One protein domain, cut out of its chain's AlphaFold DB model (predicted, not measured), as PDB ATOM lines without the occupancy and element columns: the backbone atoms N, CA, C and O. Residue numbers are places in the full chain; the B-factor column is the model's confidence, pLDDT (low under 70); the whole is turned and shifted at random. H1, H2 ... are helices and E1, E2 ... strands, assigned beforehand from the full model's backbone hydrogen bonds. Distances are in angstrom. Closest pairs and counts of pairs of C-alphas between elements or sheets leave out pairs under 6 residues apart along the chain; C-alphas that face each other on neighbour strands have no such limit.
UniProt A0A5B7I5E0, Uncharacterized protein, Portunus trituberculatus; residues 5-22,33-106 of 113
ATOM      1  N   ASN A   5     284.993 155.096 145.578       88.62
ATOM      2  CA  ASN A   5     284.525 156.389 146.078       88.62
ATOM      3  C   ASN A   5     284.710 157.508 145.048       88.62
ATOM      4  O   ASN A   5     283.829 158.353 144.894       88.62
ATOM      5  N   ALA A   6     285.814 157.489 144.296       89.69
ATOM      6  CA  ALA A   6     286.056 158.455 143.229       89.69
ATOM      7  C   ALA A   6     285.018 158.293 142.111       89.69
ATOM      8  O   ALA A   6     284.446 159.274 141.639       89.69
ATOM      9  N   GLN A   7     284.693 157.045 141.752       89.81
ATOM     10  CA  GLN A   7     283.647 156.765 140.771       89.81
ATOM     11  C   GLN A   7     282.263 157.212 141.265       89.81
ATOM     12  O   GLN A   7     281.527 157.846 140.517       89.81
ATOM     13  N   SER A   8     281.909 156.914 142.518       90.50
ATOM     14  CA  SER A   8     280.657 157.381 143.130       90.50
ATOM     15  C   SER A   8     280.529 158.901 143.096       90.50
ATOM     16  O   SER A   8     279.476 159.417 142.734       90.50
ATOM     17  N   SER A   9     281.608 159.600 143.447       90.81
ATOM     18  CA  SER A   9     281.653 161.063 143.472       90.81
ATOM     19  C   SER A   9     281.460 161.641 142.081       90.81
ATOM     20  O   SER A   9     280.604 162.494 141.881       90.81
ATOM     21  N   TYR A  10     282.162 161.087 141.094       91.62
ATOM     22  CA  TYR A  10     281.997 161.482 139.703       91.62
ATOM     23  C   TYR A  10     280.558 161.296 139.200       91.62
ATOM     24  O   TYR A  10     280.000 162.186 138.561       91.62
ATOM     25  N   LEU A  11     279.953 160.137 139.483       91.56
ATOM     26  CA  LEU A  11     278.577 159.847 139.079       91.56
ATOM     27  C   LEU A  11     277.586 160.808 139.740       91.56
ATOM     28  O   LEU A  11     276.682 161.280 139.061       91.56
ATOM     29  N   ALA A  12     277.774 161.124 141.024       91.50
ATOM     30  CA  ALA A  12     276.928 162.070 141.743       91.50
ATOM     31  C   ALA A  12     276.977 163.474 141.117       91.50
ATOM     32  O   ALA A  12     275.939 164.104 140.961       91.50
ATOM     33  N   THR A  13     278.151 163.939 140.683       91.50
ATOM     34  CA  THR A  13     278.296 165.252 140.028       91.50
ATOM     35  C   THR A  13     277.630 165.318 138.649       91.50
ATOM     36  O   THR A  13     277.248 166.395 138.208       91.50
ATOM     37  N   ARG A  14     277.497 164.188 137.945       92.25
ATOM     38  CA  ARG A  14     276.940 164.124 136.578       92.25
ATOM     39  C   ARG A  14     275.451 163.799 136.521       92.25
ATOM     40  O   ARG A  14     274.914 163.599 135.430       92.25
ATOM     41  N   VAL A  15     274.799 163.709 137.676       91.56
ATOM     42  CA  VAL A  15     273.360 163.486 137.768       91.56
ATOM     43  C   VAL A  15     272.724 164.642 138.519       91.56
ATOM     44  O   VAL A  15     272.911 164.783 139.725       91.56
ATOM     45  N   SER A  16     271.933 165.443 137.815       88.19
ATOM     46  CA  SER A  16     271.085 166.470 138.416       88.19
ATOM     47  C   SER A  16     269.695 165.905 138.686       88.19
ATOM     48  O   SER A  16     269.183 165.037 137.971       88.19
ATOM     49  N   THR A  17     269.095 166.364 139.778       89.56
ATOM     50  CA  THR A  17     267.794 165.902 140.251       89.56
ATOM     51  C   THR A  17     266.889 167.108 140.438       89.56
ATOM     52  O   THR A  17     267.254 168.041 141.145       89.56
ATOM     53  N   TRP A  18     265.720 167.072 139.806       87.12
ATOM     54  CA  TRP A  18     264.772 168.179 139.781       87.12
ATOM     55  C   TRP A  18     263.402 167.718 140.253       87.12
ATOM     56  O   TRP A  18     262.918 166.653 139.850       87.12
ATOM     57  N   GLU A  19     262.754 168.526 141.082       87.38
ATOM     58  CA  GLU A  19     261.367 168.285 141.461       87.38
ATOM     59  C   GLU A  19     260.440 168.523 140.269       87.38
ATOM     60  O   GLU A  19     260.615 169.446 139.471       87.38
ATOM     61  N   VAL A  20     259.445 167.654 140.117       86.75
ATOM     62  CA  VAL A  20     258.442 167.810 139.064       86.75
ATOM     63  C   VAL A  20     257.482 168.920 139.477       86.75
ATOM     64  O   VAL A  20     256.693 168.734 140.403       86.75
ATOM     65  N   ALA A  21     257.500 170.038 138.749       82.31
ATOM     66  CA  ALA A  21     256.513 171.100 138.912       82.31
ATOM     67  C   ALA A  21     255.104 170.559 138.617       82.31
ATOM     68  O   ALA A  21     254.841 169.998 137.549       82.31
ATOM     69  N   ARG A  22     254.192 170.703 139.582       80.00
ATOM     70  CA  ARG A  22     252.804 170.245 139.471       80.00
ATOM     71  C   ARG A  22     251.864 171.435 139.491       80.00
ATOM     72  O   ARG A  22     251.992 172.317 140.326       80.00
ATOM     73  N   VAL A  33     260.044 163.270 141.088       87.88
ATOM     74  CA  VAL A  33     261.401 163.718 140.783       87.88
ATOM     75  C   VAL A  33     261.823 163.272 139.386       87.88
ATOM     76  O   VAL A  33     261.519 162.160 138.953       87.88
ATOM     77  N   THR A  34     262.537 164.134 138.670       89.06
ATOM     78  CA  THR A  34     263.167 163.830 137.382       89.06
ATOM     79  C   THR A  34     264.684 163.857 137.538       89.06
ATOM     80  O   THR A  34     265.219 164.721 138.226       89.06
ATOM     81  N   HIS A  35     265.373 162.914 136.894       90.62
ATOM     82  CA  HIS A  35     266.834 162.867 136.866       90.62
ATOM     83  C   HIS A  35     267.336 163.166 135.458       90.62
ATOM     84  O   HIS A  35     266.861 162.555 134.494       90.62
ATOM     85  N   GLU A  36     268.319 164.046 135.360       92.56
ATOM     86  CA  GLU A  36     269.059 164.335 134.138       92.56
ATOM     87  C   GLU A  36     270.473 163.770 134.253       92.56
ATOM     88  O   GLU A  36     271.084 163.784 135.321       92.56
ATOM     89  N   TYR A  37     270.985 163.238 133.146       93.94
ATOM     90  CA  TYR A  37     272.295 162.601 133.092       93.94
ATOM     91  C   TYR A  37     273.159 163.363 132.105       93.94
ATOM     92  O   TYR A  37     272.777 163.485 130.941       93.94
ATOM     93  N   SER A  38     274.321 163.843 132.538       93.81
ATOM     94  CA  SER A  38     275.207 164.624 131.681       93.81
ATOM     95  C   SER A  38     276.495 163.880 131.333       93.81
ATOM     96  O   SER A  38     277.110 163.180 132.143       93.81
ATOM     97  N   VAL A  39     276.935 164.017 130.086       92.69
ATOM     98  CA  VAL A  39     278.230 163.513 129.619       92.69
ATOM     99  C   VAL A  39     279.014 164.630 128.957       92.69
ATOM    100  O   VAL A  39     278.453 165.473 128.268       92.69
ATOM    101  N   VAL A  40     280.329 164.631 129.170       91.19
ATOM    102  CA  VAL A  40     281.234 165.571 128.508       91.19
ATOM    103  C   VAL A  40     281.796 164.896 127.265       91.19
ATOM    104  O   VAL A  40     282.474 163.875 127.385       91.19
ATOM    105  N   VAL A  41     281.517 165.471 126.099       88.69
ATOM    106  CA  VAL A  41     282.046 165.059 124.793       88.69
ATOM    107  C   VAL A  41     282.655 166.300 124.154       88.69
ATOM    108  O   VAL A  41     282.007 167.338 124.103       88.69
ATOM    109  N   GLU A  42     283.922 166.234 123.737       88.06
ATOM    110  CA  GLU A  42     284.611 167.363 123.078       88.06
ATOM    111  C   GLU A  42     284.523 168.694 123.859       88.06
ATOM    112  O   GLU A  42     284.298 169.762 123.295       88.06
ATOM    113  N   LYS A  43     284.688 168.630 125.190       89.50
ATOM    114  CA  LYS A  43     284.568 169.770 126.127       89.50
ATOM    115  C   LYS A  43     283.166 170.395 126.220       89.50
ATOM    116  O   LYS A  43     283.010 171.402 126.905       89.50
ATOM    117  N   LYS A  44     282.146 169.799 125.602       90.38
ATOM    118  CA  LYS A  44     280.742 170.203 125.733       90.38
ATOM    119  C   LYS A  44     280.000 169.235 126.638       90.38
ATOM    120  O   LYS A  44     280.198 168.024 126.557       90.38
ATOM    121  N   GLU A  45     279.151 169.770 127.504       91.25
ATOM    122  CA  GLU A  45     278.264 168.972 128.342       91.25
ATOM    123  C   GLU A  45     276.947 168.719 127.604       91.25
ATOM    124  O   GLU A  45     276.310 169.647 127.110       91.25
ATOM    125  N   ILE A  46     276.574 167.447 127.483       93.56
ATOM    126  CA  ILE A  46     275.404 166.987 126.734       93.56
ATOM    127  C   ILE A  46     274.511 166.193 127.682       93.56
ATOM    128  O   ILE A  46     274.984 165.291 128.378       93.56
ATOM    129  N   ILE A  47     273.215 166.503 127.679       93.44
ATOM    130  CA  ILE A  47     272.204 165.746 128.420       93.44
ATOM    131  C   ILE A  47     271.842 164.497 127.617       93.44
ATOM    132  O   ILE A  47     271.540 164.560 126.427       93.44
ATOM    133  N   VAL A  48     271.864 163.347 128.279       93.69
ATOM    134  CA  VAL A  48     271.577 162.046 127.682       93.69
ATOM    135  C   VAL A  48     270.561 161.278 128.518       93.69
ATOM    136  O   VAL A  48     270.318 161.564 129.691       93.69
ATOM    137  N   CYS A  49     269.959 160.251 127.920       91.94
ATOM    138  CA  CYS A  49     269.121 159.334 128.675       91.94
ATOM    139  C   CYS A  49     269.976 158.412 129.561       91.94
ATOM    140  O   CYS A  49     271.159 158.165 129.307       91.94
ATOM    141  N   LYS A  50     269.341 157.822 130.577       92.12
ATOM    142  CA  LYS A  50     269.986 156.882 131.504       92.12
ATOM    143  C   LYS A  50     270.681 155.717 130.797       92.12
ATOM    144  O   LYS A  50     271.744 155.290 131.236       92.12
ATOM    145  N   VAL A  51     270.072 155.180 129.736       93.75
ATOM    146  CA  VAL A  51     270.609 154.025 128.997       93.75
ATOM    147  C   VAL A  51     271.925 154.401 128.328       93.75
ATOM    148  O   VAL A  51     272.930 153.744 128.571       93.75
ATOM    149  N   THR A  52     271.940 155.499 127.575       93.38
ATOM    150  CA  THR A  52     273.147 156.013 126.925       93.38
ATOM    151  C   THR A  52     274.229 156.350 127.944       93.38
ATOM    152  O   THR A  52     275.378 155.958 127.765       93.38
ATOM    153  N   PHE A  53     273.869 156.989 129.061       94.31
ATOM    154  CA  PHE A  53     274.815 157.272 130.139       94.31
ATOM    155  C   PHE A  53     275.451 155.992 130.709       94.31
ATOM    156  O   PHE A  53     276.669 155.927 130.863       94.31
ATOM    157  N   CYS A  54     274.645 154.954 130.972       93.38
ATOM    158  CA  CYS A  54     275.135 153.650 131.431       93.38
ATOM    159  C   CYS A  54     276.116 153.030 130.432       93.38
ATOM    160  O   CYS A  54     277.178 152.563 130.839       93.38
ATOM    161  N   SER A  55     275.767 153.047 129.144       92.75
ATOM    162  CA  SER A  55     276.583 152.470 128.075       92.75
ATOM    163  C   SER A  55     277.915 153.199 127.918       92.75
ATOM    164  O   SER A  55     278.956 152.553 127.877       92.75
ATOM    165  N   ILE A  56     277.906 154.536 127.912       91.75
ATOM    166  CA  ILE A  56     279.125 155.356 127.797       91.75
ATOM    167  C   ILE A  56     280.054 155.133 128.997       91.75
ATOM    168  O   ILE A  56     281.273 155.103 128.847       91.75
ATOM    169  N   ARG A  57     279.496 155.006 130.205       88.25
ATOM    170  CA  ARG A  57     280.282 154.890 131.445       88.25
ATOM    171  C   ARG A  57     280.627 153.453 131.831       88.25
ATOM    172  O   ARG A  57     281.389 153.268 132.777       88.25
ATOM    173  N   GLY A  58     280.067 152.453 131.150       90.12
ATOM    174  CA  GLY A  58     280.223 151.045 131.517       90.12
ATOM    175  C   GLY A  58     279.640 150.717 132.897       90.12
ATOM    176  O   GLY A  58     280.176 149.878 133.617       90.12
ATOM    177  N   THR A  59     278.572 151.404 133.311       89.94
ATOM    178  CA  THR A  59     277.953 151.232 134.637       89.94
ATOM    179  C   THR A  59     276.550 150.657 134.530       89.94
ATOM    180  O   THR A  59     275.794 151.010 133.631       89.94
ATOM    181  N   SER A  60     276.153 149.825 135.493       92.50
ATOM    182  CA  SER A  60     274.793 149.286 135.536       92.50
ATOM    183  C   SER A  60     273.763 150.336 135.975       92.50
ATOM    184  O   SER A  60     274.048 151.235 136.767       92.50
ATOM    185  N   LYS A  61     272.512 150.175 135.527       93.50
ATOM    186  CA  LYS A  61     271.386 151.044 135.921       93.50
ATOM    187  C   LYS A  61     271.206 151.103 137.443       93.50
ATOM    188  O   LYS A  61     271.058 152.188 137.999       93.50
ATOM    189  N   LYS A  62     271.293 149.942 138.105       92.56
ATOM    190  CA  LYS A  62     271.166 149.797 139.564       92.56
ATOM    191  C   LYS A  62     272.269 150.535 140.321       92.56
ATOM    192  O   LYS A  62     272.037 151.074 141.397       92.56
ATOM    193  N   ARG A  63     273.480 150.602 139.755       91.44
ATOM    194  CA  ARG A  63     274.584 151.359 140.357       91.44
ATOM    195  C   ARG A  63     274.249 152.843 140.444       91.44
ATOM    196  O   ARG A  63     274.472 153.443 141.489       91.44
ATOM    197  N   ILE A  64     273.703 153.406 139.373       92.38
ATOM    198  CA  ILE A  64     273.318 154.817 139.309       92.38
ATOM    199  C   ILE A  64     272.165 155.108 140.274       92.38
ATOM    200  O   ILE A  64     272.243 156.064 141.033       92.38
ATOM    201  N   GLU A  65     271.140 154.253 140.303       92.38
ATOM    202  CA  GLU A  65     270.013 154.377 141.245       92.38
ATOM    203  C   GLU A  65     270.483 154.405 142.700       92.38
ATOM    204  O   GLU A  65     270.071 155.273 143.463       92.38
ATOM    205  N   ASN A  66     271.404 153.513 143.069       91.56
ATOM    206  CA  ASN A  66     271.970 153.483 144.416       91.56
ATOM    207  C   ASN A  66     272.741 154.763 144.755       91.56
ATOM    208  O   ASN A  66     272.715 155.205 145.902       91.56
ATOM    209  N   VAL A  67     273.457 155.340 143.782       91.81
ATOM    210  CA  VAL A  67     274.179 156.603 143.979       91.81
ATOM    211  C   VAL A  67     273.190 157.738 144.210       91.81
ATOM    212  O   VAL A  67     273.313 158.434 145.210       91.81
ATOM    213  N   ILE A  68     272.174 157.863 143.356       91.56
ATOM    214  CA  ILE A  68     271.120 158.879 143.478       91.56
ATOM    215  C   ILE A  68     270.407 158.767 144.829       91.56
ATOM    216  O   ILE A  68     270.278 159.761 145.537       91.56
ATOM    217  N   ALA A  69     269.986 157.559 145.214       90.31
ATOM    218  CA  ALA A  69     269.274 157.331 146.469       90.31
ATOM    219  C   ALA A  69     270.113 157.739 147.691       90.31
ATOM    220  O   ALA A  69     269.609 158.400 148.596       90.31
ATOM    221  N   LYS A  70     271.409 157.394 147.699       89.56
ATOM    222  CA  LYS A  70     272.315 157.749 148.801       89.56
ATOM    223  C   LYS A  70     272.676 159.232 148.837       89.56
ATOM    224  O   LYS A  70     272.830 159.782 149.927       89.56
ATOM    225  N   VAL A  71     272.808 159.876 147.678       90.00
ATOM    226  CA  VAL A  71     272.999 161.332 147.602       90.00
ATOM    227  C   VAL A  71     271.759 162.041 148.140       90.00
ATOM    228  O   VAL A  71     271.898 162.940 148.957       90.00
ATOM    229  N   GLY A  72     270.558 161.582 147.775       84.56
ATOM    230  CA  GLY A  72     269.305 162.124 148.307       84.56
ATOM    231  C   GLY A  72     269.162 161.971 149.824       84.56
ATOM    232  O   GLY A  72     268.635 162.867 150.470       84.56
ATOM    233  N   SER A  73     269.659 160.875 150.411       84.00
ATOM    234  CA  SER A  73     269.583 160.656 151.865       84.00
ATOM    235  C   SER A  73     270.669 161.380 152.666       84.00
ATOM    236  O   SER A  73     270.433 161.753 153.809       84.00
ATOM    237  N   THR A  74     271.874 161.520 152.105       83.06
ATOM    238  CA  THR A  74     273.082 161.944 152.849       83.06
ATOM    239  C   THR A  74     273.569 163.338 152.438       83.06
ATOM    240  O   THR A  74     274.435 163.904 153.092       83.06
ATOM    241  N   GLY A  75     273.069 163.881 151.325       80.69
ATOM    242  CA  GLY A  75     273.527 165.145 150.737       80.69
ATOM    243  C   GLY A  75     274.888 165.066 150.030       80.69
ATOM    244  O   GLY A  75     275.368 166.072 149.518       80.69
ATOM    245  N   GLY A  76     275.518 163.888 149.978       82.88
ATOM    246  CA  GLY A  76     276.868 163.707 149.447       82.88
ATOM    247  C   GLY A  76     277.064 162.382 148.718       82.88
ATOM    248  O   GLY A  76     276.253 161.457 148.817       82.88
ATOM    249  N   ALA A  77     278.160 162.290 147.964       86.75
ATOM    250  CA  ALA A  77     278.501 161.084 147.222       86.75
ATOM    251  C   ALA A  77     278.674 159.879 148.164       86.75
ATOM    252  O   ALA A  77     279.292 159.999 149.224       86.75
ATOM    253  N   PRO A  78     278.173 158.691 147.787       85.69
ATOM    254  CA  PRO A  78     278.225 157.542 148.670       85.69
ATOM    255  C   PRO A  78     279.654 157.032 148.844       85.69
ATOM    256  O   PRO A  78     280.311 156.629 147.878       85.69
ATOM    257  N   VAL A  79     280.078 156.983 150.104       87.81
ATOM    258  CA  VAL A  79     281.337 156.379 150.539       87.81
ATOM    259  C   VAL A  79     281.148 154.871 150.709       87.81
ATOM    260  O   VAL A  79     280.099 154.404 151.165       87.81
ATOM    261  N   ASP A  80     282.150 154.099 150.303       87.31
ATOM    262  CA  ASP A  80     282.235 152.673 150.591       87.31
ATOM    263  C   ASP A  80     282.357 152.442 152.100       87.31
ATOM    264  O   ASP A  80     283.248 152.984 152.746       87.31
ATOM    265  N   GLN A  81     281.444 151.641 152.641       85.81
ATOM    266  CA  GLN A  81     281.367 151.298 154.064       85.81
ATOM    267  C   GLN A  81     281.632 149.803 154.298       85.81
ATOM    268  O   GLN A  81     281.310 149.243 155.345       85.81
ATOM    269  N   ARG A  82     282.158 149.089 153.295       83.44
ATOM    270  CA  ARG A  82     282.586 147.704 153.506       83.44
ATOM    271  C   ARG A  82     283.734 147.677 154.510       83.44
ATOM    272  O   ARG A  82     284.708 148.402 154.356       83.44
ATOM    273  N   GLY A  83     283.607 146.829 155.527       84.81
ATOM    274  CA  GLY A  83     284.630 146.654 156.561       84.81
ATOM    275  C   GLY A  83     284.711 147.771 157.609       84.81
ATOM    276  O   GLY A  83     285.483 147.629 158.547       84.81
ATOM    277  N   THR A  84     283.922 148.848 157.508       85.50
ATOM    278  CA  THR A  84     283.883 149.914 158.531       85.50
ATOM    279  C   THR A  84     282.857 149.664 159.633       85.50
ATOM    280  O   THR A  84     282.912 150.308 160.680       85.50
ATOM    281  N   ALA A  85     281.918 148.737 159.430       85.75
ATOM    282  CA  ALA A  85     280.947 148.383 160.455       85.75
ATOM    283  C   ALA A  85     281.656 147.749 161.660       85.75
ATOM    284  O   ALA A  85     282.308 146.712 161.536       85.75
ATOM    285  N   ARG A  86     281.501 148.360 162.838       81.69
ATOM    286  CA  ARG A  86     281.911 147.741 164.102       81.69
ATOM    287  C   ARG A  86     281.049 146.504 164.341       81.69
ATOM    288  O   ARG A  86     279.825 146.584 164.243       81.69
ATOM    289  N   SER A  87     281.670 145.366 164.649       85.12
ATOM    290  CA  SER A  87     280.906 144.202 165.088       85.12
ATOM    291  C   SER A  87     280.364 144.467 166.493       85.12
ATOM    292  O   SER A  87     281.068 144.982 167.358       85.12
ATOM    293  N   ALA A  88     279.102 144.108 166.731       88.00
ATOM    294  CA  ALA A  88     278.527 144.155 168.079       88.00
ATOM    295  C   ALA A  88     279.269 143.212 169.043       88.00
ATOM    296  O   ALA A  88     279.334 143.461 170.238       88.00
ATOM    297  N   ASN A  89     279.878 142.163 168.487       89.69
ATOM    298  CA  ASN A  89     280.662 141.167 169.209       89.69
ATOM    299  C   ASN A  89     282.154 141.523 169.249       89.69
ATOM    300  O   ASN A  89     282.981 140.634 169.447       89.69
ATOM    301  N   LYS A  90     282.528 142.778 168.966       87.69
ATOM    302  CA  LYS A  90     283.927 143.190 169.053       87.69
ATOM    303  C   LYS A  90     284.356 143.078 170.512       87.69
ATOM    304  O   LYS A  90     283.671 143.601 171.390       87.69
ATOM    305  N   THR A  91     285.488 142.425 170.752       90.00
ATOM    306  CA  THR A  91     286.121 142.439 172.067       90.00
ATOM    307  C   THR A  91     286.350 143.894 172.495       90.00
ATOM    308  O   THR A  91     286.814 144.698 171.679       90.00
ATOM    309  N   PRO A  92     285.986 144.261 173.734       92.94
ATOM    310  CA  PRO A  92     286.284 145.577 174.279       92.94
ATOM    311  C   PRO A  92     287.782 145.901 174.200       92.94
ATOM    312  O   PRO A  92     288.628 145.024 174.390       92.94
ATOM    313  N   ASP A  93     288.106 147.159 173.896       92.06
ATOM    314  CA  ASP A  93     289.489 147.583 173.630       92.06
ATOM    315  C   ASP A  93     290.401 147.394 174.865       92.06
ATOM    316  O   ASP A  93     291.591 147.122 174.723       92.06
ATOM    317  N   ASP A  94     289.843 147.477 176.074       94.50
ATOM    318  CA  ASP A  94     290.517 147.218 177.352       94.50
ATOM    319  C   ASP A  94     290.893 145.741 177.530       94.50
ATOM    320  O   ASP A  94     292.015 145.431 177.926       94.50
ATOM    321  N   VAL A  95     289.993 144.820 177.174       94.12
ATOM    322  CA  VAL A  95     290.265 143.374 177.205       94.12
ATOM    323  C   VAL A  95     291.304 143.000 176.147       94.12
ATOM    324  O   VAL A  95     292.211 142.214 176.423       94.12
ATOM    325  N   GLU A  96     291.227 143.587 174.949       93.50
ATOM    326  CA  GLU A  96     292.264 143.406 173.926       93.50
ATOM    327  C   GLU A  96     293.632 143.901 174.414       93.50
ATOM    328  O   GLU A  96     294.646 143.246 174.161       93.50
ATOM    329  N   GLN A  97     293.672 145.042 175.107       95.56
ATOM    330  CA  GLN A  97     294.912 145.590 175.645       95.56
ATOM    331  C   GLN A  97     295.482 144.704 176.757       95.56
ATOM    332  O   GLN A  97     296.663 144.377 176.716       95.56
ATOM    333  N   LEU A  98     294.635 144.212 177.666       96.50
ATOM    334  CA  LEU A  98     295.034 143.284 178.723       96.50
ATOM    335  C   LEU A  98     295.686 142.013 178.160       96.50
ATOM    336  O   LEU A  98     296.706 141.552 178.669       96.50
ATOM    337  N   VAL A  99     295.115 141.448 177.093       94.69
ATOM    338  CA  VAL A  99     295.681 140.266 176.428       94.69
ATOM    339  C   VAL A  99     297.043 140.586 175.809       94.69
ATOM    340  O   VAL A  99     297.970 139.793 175.956       94.69
ATOM    341  N   LYS A 100     297.195 141.743 175.151       94.88
ATOM    342  CA  LYS A 100     298.488 142.172 174.587       94.88
ATOM    343  C   LYS A 100     299.545 142.330 175.674       94.88
ATOM    344  O   LYS A 100     300.645 141.808 175.519       94.88
ATOM    345  N   ASP A 101     299.199 142.991 176.771       95.50
ATOM    346  CA  ASP A 101     300.107 143.219 177.893       95.50
ATOM    347  C   ASP A 101     300.519 141.886 178.538       95.50
ATOM    348  O   ASP A 101     301.693 141.675 178.840       95.50
ATOM    349  N   ASN A 102     299.579 140.941 178.669       94.88
ATOM    350  CA  ASN A 102     299.876 139.599 179.157       94.88
ATOM    351  C   ASN A 102     300.842 138.850 178.226       94.88
ATOM    352  O   ASN A 102     301.843 138.323 178.701       94.88
ATOM    353  N   ILE A 103     300.606 138.856 176.911       91.88
ATOM    354  CA  ILE A 103     301.508 138.223 175.935       91.88
ATOM    355  C   ILE A 103     302.916 138.827 176.023       91.88
ATOM    356  O   ILE A 103     303.897 138.088 176.020       91.88
ATOM    357  N   LEU A 104     303.020 140.154 176.136       90.38
ATOM    358  CA  LEU A 104     304.300 140.857 176.261       90.38
ATOM    359  C   LEU A 104     305.011 140.583 177.593       90.38
ATOM    360  O   LEU A 104     306.231 140.704 177.666       90.38
ATOM    361  N   SER A 105     304.271 140.205 178.635       91.56
ATOM    362  CA  SER A 105     304.844 139.818 179.928       91.56
ATOM    363  C   SER A 105     305.497 138.430 179.914       91.56
ATOM    364  O   SER A 105     306.278 138.109 180.811       91.56
ATOM    365  N   LEU A 106     305.204 137.601 178.904       87.56
ATOM    366  CA  LEU A 106     305.791 136.272 178.769       87.56
ATOM    367  C   LEU A 106     307.244 136.383 178.293       87.56
ATOM    368  O   LEU A 106     307.571 137.139 177.379       87.56
TER     369      LEU A 106
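Overview. This is residues 5 to 22 and 33 to 106 of the 113 residues of an uncharacterized protein of Portunus trituberculatus (UniProt A0A5B7I5E0). A small body with a long arm: a twisted three-stranded sheet has H2 packed on it and H1 and H3 at its margin, and from this body residues 82 to 106 stick out, ending in the lone helix H4. The arm makes the length of the whole. The printed part has 92 residues, with four named helices and three named strands in the order H1 E1 E2 E3 H2 H3 H4; the sheet's order is E1 E2 E3, antiparallel throughout, and the class is mixed, helices and strands. The whole is extended, with a radius of gyration of the C-alphas of 21.8 A and spans of 68 by 36 by 20 A.

Along the chain. Begin in the sheet with its longest strand, E2, residues 33 to 41: find C-alpha 33 at (261.401, 163.718, 140.783) and go 26.1 A to C-alpha 41. Beside it are E1, residues 15 to 19, 13.4 A, and E3, residues 44 to 48, 12.4 A. H2 is residues 50 to 57, 10.5 A, and H3 is residues 61 to 74, 20.2 A. H1, residues 5 to 13, 12.4 A, starts at C-alpha 5 (284.525, 156.389, 146.078). Far off, H4, residues 93 to 105, runs 18.3 A to C-alpha 105 at (304.844, 139.818, 179.928).

Arrangement. Look first at the pairing of E2, which is staggered: residues 33 to 37 pair with E1, where N 18 and O 34 are 2.9 A apart, and residues 37 to 41 with E3, in a hairpin, where N 46 and O 39 are 2.8 A apart. The sheet is only just strongly twisted, its C-alphas up to 4.3 A off the best plane. H2 is on the sheet at a height over the sheet of 8.8 A; the closest C-alphas of E2 and H2, those of Tyr 37 and Lys 50, are 6.4 A apart. H3 only grazes the sheet, with residues 64 to 72. H3 and H1 touch, about perpendicular at 82 degrees, closest at the C-alphas of Val 67 and Ala 12, 6.5 A. H2 and H3 only just touch, with 3 pairs of C-alphas within 8 A, the closest being those of Cys 54 and Lys 61, 6.4 A; H3 does so with residue 61 alone. H4 touches no helix and is not on the sheet. In H1, H2, H3 and H4 every O i to N i+4 pair is within hydrogen-bond range.

Size, cuts and confidence. Look for the two C-alphas farthest apart, those of Arg 22 and Leu 106, at 74.2 A. Residues 23 to 32 are not printed, and C-alphas 22 and 33 are 10.9 A apart across this cut. The link from H3 to H4, residues 75 to 92, is long. No printed residue is under 70 in pLDDT.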